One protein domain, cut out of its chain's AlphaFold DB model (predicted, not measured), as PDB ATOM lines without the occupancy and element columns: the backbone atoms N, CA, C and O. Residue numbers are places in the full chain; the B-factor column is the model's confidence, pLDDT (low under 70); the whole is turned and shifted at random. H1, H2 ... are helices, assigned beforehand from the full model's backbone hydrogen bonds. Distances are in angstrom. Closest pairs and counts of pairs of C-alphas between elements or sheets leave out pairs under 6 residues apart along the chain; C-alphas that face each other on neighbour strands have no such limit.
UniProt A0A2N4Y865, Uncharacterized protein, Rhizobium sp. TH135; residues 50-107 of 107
ATOM      1  N   GLY A  50     -28.789  32.186 -14.872       89.94
ATOM      2  CA  GLY A  50     -29.815  31.238 -14.440       89.94
ATOM      3  C   GLY A  50     -30.449  30.474 -15.606       89.94
ATOM      4  O   GLY A  50     -30.638  29.260 -15.512       89.94
ATOM      5  N   LYS A  51     -30.733  31.151 -16.726       89.44
ATOM      6  CA  LYS A  51     -31.215  30.508 -17.957       89.44
ATOM      7  C   LYS A  51     -30.201  29.516 -18.525       89.44
ATOM      8  O   LYS A  51     -30.573  28.379 -18.801       89.44
ATOM      9  N   LEU A  52     -28.932  29.908 -18.634       89.75
ATOM     10  CA  LEU A  52     -27.873  29.038 -19.158       89.75
ATOM     11  C   LEU A  52     -27.671  27.788 -18.290       89.75
ATOM     12  O   LEU A  52     -27.560  26.681 -18.814       89.75
ATOM     13  N   ILE A  53     -27.691  27.939 -16.960       90.06
ATOM     14  CA  ILE A  53     -27.606  26.806 -16.028       90.06
ATOM     15  C   ILE A  53     -28.788  25.850 -16.237       90.06
ATOM     16  O   ILE A  53     -28.583  24.639 -16.324       90.06
ATOM     17  N   LYS A  54     -30.017  26.374 -16.361       87.56
ATOM     18  CA  LYS A  54     -31.217  25.557 -16.622       87.56
ATOM     19  C   LYS A  54     -31.128  24.807 -17.951       87.56
ATOM     20  O   LYS A  54     -31.404  23.612 -17.978       87.56
ATOM     21  N   GLN A  55     -30.703  25.476 -19.021       87.19
ATOM     22  CA  GLN A  55     -30.508  24.867 -20.342       87.19
ATOM     23  C   GLN A  55     -29.482  23.729 -20.296       87.19
ATOM     24  O   GLN A  55     -29.732  22.633 -20.798       87.19
ATOM     25  N   HIS A  56     -28.349  23.949 -19.626       88.94
ATOM     26  CA  HIS A  56     -27.320  22.924 -19.485       88.94
ATOM     27  C   HIS A  56     -27.792  21.736 -18.633       88.94
ATOM     28  O   HIS A  56     -27.547  20.580 -18.984       88.94
ATOM     29  N   ALA A  57     -28.517  22.002 -17.543       89.56
ATOM     30  CA  ALA A  57     -29.113  20.959 -16.717       89.56
ATOM     31  C   ALA A  57     -30.123  20.116 -17.511       89.56
ATOM     32  O   ALA A  57     -30.049  18.887 -17.471       89.56
ATOM     33  N   ALA A  58     -31.008  20.759 -18.282       87.50
ATOM     34  CA  ALA A  58     -31.965  20.082 -19.152       87.50
ATOM     35  C   ALA A  58     -31.253  19.169 -20.162       87.50
ATOM     36  O   ALA A  58     -31.568  17.984 -20.240       87.50
ATOM     37  N   TYR A  59     -30.220  19.674 -20.842       86.94
ATOM     38  CA  TYR A  59     -29.403  18.892 -21.772       86.94
ATOM     39  C   TYR A  59     -28.786  17.635 -21.128       86.94
ATOM     40  O   TYR A  59     -28.887  16.526 -21.672       86.94
ATOM     41  N   ILE A  60     -28.168  17.785 -19.948       89.94
ATOM     42  CA  ILE A  60     -27.569  16.664 -19.207       89.94
ATOM     43  C   ILE A  60     -28.641  15.633 -18.837       89.94
ATOM     44  O   ILE A  60     -28.431  14.430 -19.022       89.94
ATOM     45  N   CYS A  61     -29.781  16.084 -18.310       89.94
ATOM     46  CA  CYS A  61     -30.885  15.217 -17.909       89.94
ATOM     47  C   CYS A  61     -31.467  14.455 -19.103       89.94
ATOM     48  O   CYS A  61     -31.553  13.229 -19.033       89.94
ATOM     49  N   SER A  62     -31.776  15.135 -20.210       90.69
ATOM     50  CA  SER A  62     -32.277  14.506 -21.437       90.69
ATOM     51  C   SER A  62     -31.315  13.440 -21.955       90.69
ATOM     52  O   SER A  62     -31.724  12.323 -22.256       90.69
ATOM     53  N   THR A  63     -30.011  13.727 -21.976       90.56
ATOM     54  CA  THR A  63     -28.993  12.755 -22.409       90.56
ATOM     55  C   THR A  63     -28.950  11.515 -21.516       90.56
ATOM     56  O   THR A  63     -28.861  10.389 -22.011       90.56
ATOM     57  N   LYS A  64     -29.048  11.694 -20.193       93.62
ATOM     58  CA  LYS A  64     -29.115  10.569 -19.250       93.62
ATOM     59  C   LYS A  64     -30.394   9.751 -19.420       93.62
ATOM     60  O   LYS A  64     -30.318   8.525 -19.369       93.62
ATOM     61  N   LEU A  65     -31.531  10.410 -19.637       93.25
ATOM     62  CA  LEU A  65     -32.826   9.758 -19.828       93.25
ATOM     63  C   LEU A  65     -32.861   8.937 -21.120       93.25
ATOM     64  O   LEU A  65     -33.207   7.763 -21.053       93.25
ATOM     65  N   VAL A  66     -32.381   9.479 -22.248       92.06
ATOM     66  CA  VAL A  66     -32.250   8.733 -23.519       92.06
ATOM     67  C   VAL A  66     -31.423   7.461 -23.327       92.06
ATOM     68  O   VAL A  66     -31.817   6.374 -23.747       92.06
ATOM     69  N   LYS A  67     -30.283   7.564 -22.635       93.88
ATOM     70  CA  LYS A  67     -29.451   6.391 -22.340       93.88
ATOM     71  C   LYS A  67     -30.187   5.374 -21.459       93.88
ATOM     72  O   LYS A  67     -30.128   4.178 -21.734       93.88
ATOM     73  N   ALA A  68     -30.862   5.833 -20.407       95.31
ATOM     74  CA  ALA A  68     -31.611   4.965 -19.503       95.31
ATOM     75  C   ALA A  68     -32.787   4.268 -20.206       95.31
ATOM     76  O   ALA A  68     -33.004   3.083 -19.970       95.31
ATOM     77  N   GLN A  69     -33.483   4.961 -21.111       94.50
ATOM     78  CA  GLN A  69     -34.530   4.389 -21.958       94.50
ATOM     79  C   GLN A  69     -34.002   3.264 -22.828       94.50
ATOM     80  O   GLN A  69     -34.562   2.174 -22.811       94.50
ATOM     81  N   ASN A  70     -32.924   3.512 -23.572       93.88
ATOM     82  CA  ASN A  70     -32.357   2.501 -24.462       93.88
ATOM     83  C   ASN A  70     -31.945   1.257 -23.669       93.88
ATOM     84  O   ASN A  70     -32.275   0.137 -24.056       93.88
ATOM     85  N   ASN A  71     -31.313   1.456 -22.509       96.50
ATOM     86  CA  ASN A  71     -30.969   0.365 -21.604       96.50
ATOM     87  C   ASN A  71     -32.212  -0.389 -21.108       96.50
ATOM     88  O   ASN A  71     -32.193  -1.617 -21.069       96.50
ATOM     89  N   TYR A  72     -33.278   0.327 -20.739       96.44
ATOM     90  CA  TYR A  72     -34.535  -0.278 -20.310       96.44
ATOM     91  C   TYR A  72     -35.158  -1.120 -21.420       96.44
ATOM     92  O   TYR A  72     -35.492  -2.271 -21.175       96.44
ATOM     93  N   ILE A  73     -35.266  -0.587 -22.639       94.81
ATOM     94  CA  ILE A  73     -35.849  -1.295 -23.784       94.81
ATOM     95  C   ILE A  73     -35.074  -2.589 -24.058       94.81
ATOM     96  O   ILE A  73     -35.679  -3.651 -24.192       94.81
ATOM     97  N   SER A  74     -33.738  -2.531 -24.081       96.12
ATOM     98  CA  SER A  74     -32.906  -3.725 -24.271       96.12
ATOM     99  C   SER A  74     -33.059  -4.737 -23.131       96.12
ATOM    100  O   SER A  74     -33.155  -5.937 -23.384       96.12
ATOM    101  N   ALA A  75     -33.103  -4.272 -21.880       97.19
ATOM    102  CA  ALA A  75     -33.279  -5.140 -20.719       97.19
ATOM    103  C   ALA A  75     -34.678  -5.772 -20.674       97.19
ATOM    104  O   ALA A  75     -34.795  -6.953 -20.366       97.19
ATOM    105  N   ALA A  76     -35.720  -5.015 -21.019       96.88
ATOM    106  CA  ALA A  76     -37.096  -5.483 -21.088       96.88
ATOM    107  C   ALA A  76     -37.260  -6.552 -22.175       96.88
ATOM    108  O   ALA A  76     -37.856  -7.586 -21.904       96.88
ATOM    109  N   ALA A  77     -36.678  -6.355 -23.363       96.00
ATOM    110  CA  ALA A  77     -36.681  -7.370 -24.416       96.00
ATOM    111  C   ALA A  77     -35.987  -8.664 -23.957       96.00
ATOM    112  O   ALA A  77     -36.585  -9.734 -23.992       96.00
ATOM    113  N   SER A  78     -34.773  -8.548 -23.409       97.56
ATOM    114  CA  SER A  78     -34.032  -9.699 -22.875       97.56
ATOM    115  C   SER A  78     -34.791 -10.415 -21.751       97.56
ATOM    116  O   SER A  78     -34.821 -11.643 -21.695       97.56
ATOM    117  N   TYR A  79     -35.447  -9.666 -20.866       97.38
ATOM    118  CA  TYR A  79     -36.306 -10.229 -19.833       97.38
ATOM    119  C   TYR A  79     -37.476 -11.007 -20.437       97.38
ATOM    120  O   TYR A  79     -37.718 -12.137 -20.034       97.38
ATOM    121  N   MET A  80     -38.176 -10.436 -21.420       97.56
ATOM    122  CA  MET A  80     -39.306 -11.099 -22.070       97.56
ATOM    123  C   MET A  80     -38.898 -12.406 -22.761       97.56
ATOM    124  O   MET A  80     -39.653 -13.372 -22.690       97.56
ATOM    125  N   ASP A  81     -37.696 -12.460 -23.342       97.50
ATOM    126  CA  ASP A  81     -37.163 -13.659 -24.006       97.50
ATOM    127  C   ASP A  81     -36.752 -14.771 -23.022       97.50
ATOM    128  O   ASP A  81     -36.754 -15.947 -23.381       97.50
ATOM    129  N   ASN A  82     -36.383 -14.413 -21.787       97.38
ATOM    130  CA  ASN A  82     -35.775 -15.339 -20.821       97.38
ATOM    131  C   ASN A  82     -36.611 -15.579 -19.553       97.38
ATOM    132  O   ASN A  82     -36.221 -16.397 -18.715       97.38
ATOM    133  N   LYS A  83     -37.723 -14.861 -19.354       97.38
ATOM    134  CA  LYS A  83     -38.516 -14.974 -18.125       97.38
ATOM    135  C   LYS A  83     -39.231 -16.333 -18.025       97.38
ATOM    136  O   LYS A  83     -39.726 -16.843 -19.031       97.38
ATOM    137  N   PRO A  84     -39.367 -16.892 -16.810       97.38
ATOM    138  CA  PRO A  84     -40.312 -17.972 -16.533       97.38
ATOM    139  C   PRO A  84     -41.756 -17.582 -16.889       97.38
ATOM    140  O   PRO A  84     -42.120 -16.404 -16.864       97.38
ATOM    141  N   ALA A  85     -42.604 -18.573 -17.175       94.81
ATOM    142  CA  ALA A  85     -43.985 -18.338 -17.607       94.81
ATOM    143  C   ALA A  85     -44.847 -17.675 -16.519       94.81
ATOM    144  O   ALA A  85     -45.757 -16.907 -16.822       94.81
ATOM    145  N   GLU A  86     -44.549 -17.953 -15.253       96.88
ATOM    146  CA  GLU A  86     -45.224 -17.392 -14.085       96.88
ATOM    147  C   GLU A  86     -44.852 -15.928 -13.790       96.88
ATOM    148  O   GLU A  86     -45.515 -15.277 -12.981       96.88
ATOM    149  N   TRP A  87     -43.791 -15.399 -14.407       96.44
ATOM    150  CA  TRP A  87     -43.352 -14.026 -14.174       96.44
ATOM    151  C   TRP A  87     -44.137 -13.035 -15.044       96.44
ATOM    152  O   TRP A  87     -44.399 -13.316 -16.220       96.44
ATOM    153  N   PRO A  88     -44.495 -11.854 -14.504       97.00
ATOM    154  CA  PRO A  88     -45.261 -10.860 -15.245       97.00
ATOM    155  C   PRO A  88     -44.461 -10.326 -16.432       97.00
ATOM    156  O   PRO A  88     -43.236 -10.427 -16.472       97.00
ATOM    157  N   ASP A  89     -45.144  -9.733 -17.400       96.75
ATOM    158  CA  ASP A  89     -44.473  -9.062 -18.509       96.75
ATOM    159  C   ASP A  89     -43.750  -7.795 -18.030       96.75
ATOM    160  O   ASP A  89     -44.117  -7.191 -17.015       96.75
ATOM    161  N   ALA A  90     -42.704  -7.388 -18.755       95.38
ATOM    162  CA  ALA A  90     -42.040  -6.122 -18.480       95.38
ATOM    163  C   ALA A  90     -43.047  -4.968 -18.652       95.38
ATOM    164  O   ALA A  90     -43.804  -4.960 -19.628       95.38
ATOM    165  N   PRO A  91     -43.079  -3.988 -17.734       95.81
ATOM    166  CA  PRO A  91     -44.071  -2.929 -17.794       95.81
ATOM    167  C   PRO A  91     -43.911  -2.077 -19.058       95.81
ATOM    168  O   PRO A  91     -42.805  -1.715 -19.467       95.81
ATOM    169  N   TRP A  92     -45.029  -1.710 -19.675       90.12
ATOM    170  CA  TRP A  92     -45.007  -0.749 -20.771       90.12
ATOM    171  C   TRP A  92     -44.787   0.664 -20.226       90.12
ATOM    172  O   TRP A  92     -45.461   1.082 -19.283       90.12
ATOM    173  N   ILE A  93     -43.860   1.403 -20.833       91.62
ATOM    174  CA  ILE A  93     -43.582   2.799 -20.493       91.62
ATOM    175  C   ILE A  93     -43.652   3.615 -21.778       91.62
ATOM    176  O   ILE A  93     -42.932   3.330 -22.736       91.62
ATOM    177  N   ASP A  94     -44.507   4.635 -21.780       88.94
ATOM    178  CA  ASP A  94     -44.542   5.628 -22.847       88.94
ATOM    179  C   ASP A  94     -43.467   6.685 -22.578       88.94
ATOM    180  O   ASP A  94     -43.559   7.475 -21.633       88.94
ATOM    181  N   PHE A  95     -42.391   6.636 -23.357       86.00
ATOM    182  CA  PHE A  95     -41.270   7.551 -23.206       86.00
ATOM    183  C   PHE A  95     -41.486   8.775 -24.097       86.00
ATOM    184  O   PHE A  95     -41.482   8.636 -25.325       86.00
ATOM    185  N   PRO A  96     -41.620   9.985 -23.525       83.94
ATOM    186  CA  PRO A  96     -41.664  11.187 -24.337       83.94
ATOM    187  C   PRO A  96     -40.311  11.389 -25.025       83.94
ATOM    188  O   PRO A  96     -39.268  10.963 -24.524       83.94
ATOM    189  N   GLN A  97     -40.306  12.102 -26.152       78.88
ATOM    190  CA  GLN A  97     -39.042  12.530 -26.739       78.88
ATOM    191  C   GLN A  97     -38.390  13.582 -25.843       78.88
ATOM    192  O   GLN A  97     -38.844  14.723 -25.761       78.88
ATOM    193  N   TRP A  98     -37.308  13.202 -25.164       82.75
ATOM    194  CA  TRP A  98     -36.500  14.164 -24.425       82.75
ATOM    195  C   TRP A  98     -35.678  14.978 -25.408       82.75
ATOM    196  O   TRP A  98     -34.767  14.455 -26.050       82.75
ATOM    197  N   CYS A  99     -35.987  16.267 -25.520       72.50
ATOM    198  CA  CYS A  99     -35.197  17.134 -26.369       72.50
ATOM    199  C   CYS A  99     -33.760  17.236 -25.832       72.50
ATOM    200  O   CYS A  99     -33.529  17.616 -24.681       72.50
ATOM    201  N   GLN A 100     -32.795  16.881 -26.681       67.75
ATOM    202  CA  GLN A 100     -31.362  16.943 -26.390       67.75
ATOM    203  C   GLN A 100     -30.714  18.245 -26.888       67.75
ATOM    204  O   GLN A 100     -29.491  18.329 -26.947       67.75
ATOM    205  N   ASP A 101     -31.504  19.252 -27.258       72.31
ATOM    206  CA  ASP A 101     -31.000  20.573 -27.629       72.31
ATOM    207  C   ASP A 101     -31.001  21.491 -26.392       72.31
ATOM    208  O   ASP A 101     -32.042  21.629 -25.740       72.31
ATOM    209  N   PRO A 102     -29.876  22.144 -26.046       62.12
ATOM    210  CA  PRO A 102     -29.848  23.186 -25.021       62.12
ATOM    211  C   PRO A 102     -30.910  24.286 -25.207       62.12
ATOM    212  O   PRO A 102     -31.367  24.857 -24.220       62.12
ATOM    213  N   ALA A 103     -31.343  24.565 -26.439       66.81
ATOM    214  CA  ALA A 103     -32.392  25.535 -26.751       66.81
ATOM    215  C   ALA A 103     -33.804  25.081 -26.337       66.81
ATOM    216  O   ALA A 103     -34.704  25.909 -26.214       66.81
ATOM    217  N   CYS A 104     -34.017  23.793 -26.060       64.81
ATOM    218  CA  CYS A 104     -35.338  23.271 -25.708       64.81
ATOM    219  C   CYS A 104     -35.823  23.629 -24.303       64.81
ATOM    220  O   CYS A 104     -36.979  23.373 -23.994       64.81
ATOM    221  N   ALA A 105     -34.995  24.235 -23.447       59.38
ATOM    222  CA  ALA A 105     -35.471  24.703 -22.142       59.38
ATOM    223  C   ALA A 105     -36.343  25.978 -22.224       59.38
ATOM    224  O   ALA A 105     -36.816  26.443 -21.189       59.38
ATOM    225  N   GLU A 106     -36.518  26.562 -23.419       54.88
ATOM    226  CA  GLU A 106     -37.415  27.705 -23.665       54.88
ATOM    227  C   GLU A 106     -38.739  27.323 -24.371       54.88
ATOM    228  O   GLU A 106     -39.494  28.228 -24.727       54.88
ATOM    229  N   TYR A 107     -39.049  26.026 -24.530       43.25
ATOM    230  CA  TYR A 107     -40.345  25.527 -25.029       43.25
ATOM    231  C   TYR A 107     -41.188  24.871 -23.933       43.25
ATOM    232  O   TYR A 107     -40.616  24.125 -23.105       43.25
TER     233      TYR A 107
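AT A GLANCE: This is residues 50 to 107 of the 107 residues of an uncharacterized protein of Rhizobium sp. TH135 (UniProt A0A2N4Y865). One long helix, H1, makes the length of a rod, and after its far end the chain folds back beside it as a long stretch with no named element. That stretch leads to a very short helix, H2, which packs on H1 near the end where H1 begins. The printed part has 58 residues with two named helices, H1 then H2, and no named strand; its class is all helix. It is extended, with a radius of gyration of the C-alphas of 16.0 A, and spans 51 by 15 by 14 A.

HOW THE PARTS SIT: H1, residues 50 to 82, touches H2, residues 102 to 106, with residues 54 to 59 alone. Their closest C-alphas, those of Gln 55 and Pro 102, are 5.0 A apart. Every O i to N i+4 pair of H1 is within hydrogen-bond range; in H2 0 of 1 is, beside 1 of 2 O i to N i+3 pairs.

IN THESE COORDINATES: H1 measures 47.4 A from C-alpha 50 at (-29.815, 31.238, -14.440) to C-alpha 82 at (-35.775, -15.339, -20.821). H2 ends at C-alpha 106, (-37.415, 27.705, -23.665), 8.9 A from C-alpha 102.

THE WHOLE: The two C-alphas farthest apart, those of Gly 50 and Ala 85, are 51.7 A apart. The printed part has no cut. The link from H1 to H2, residues 83 to 101, is long, and residues 81 to 86 stand free. Confidence is under 70 at residue 100 and residues 102 to 107.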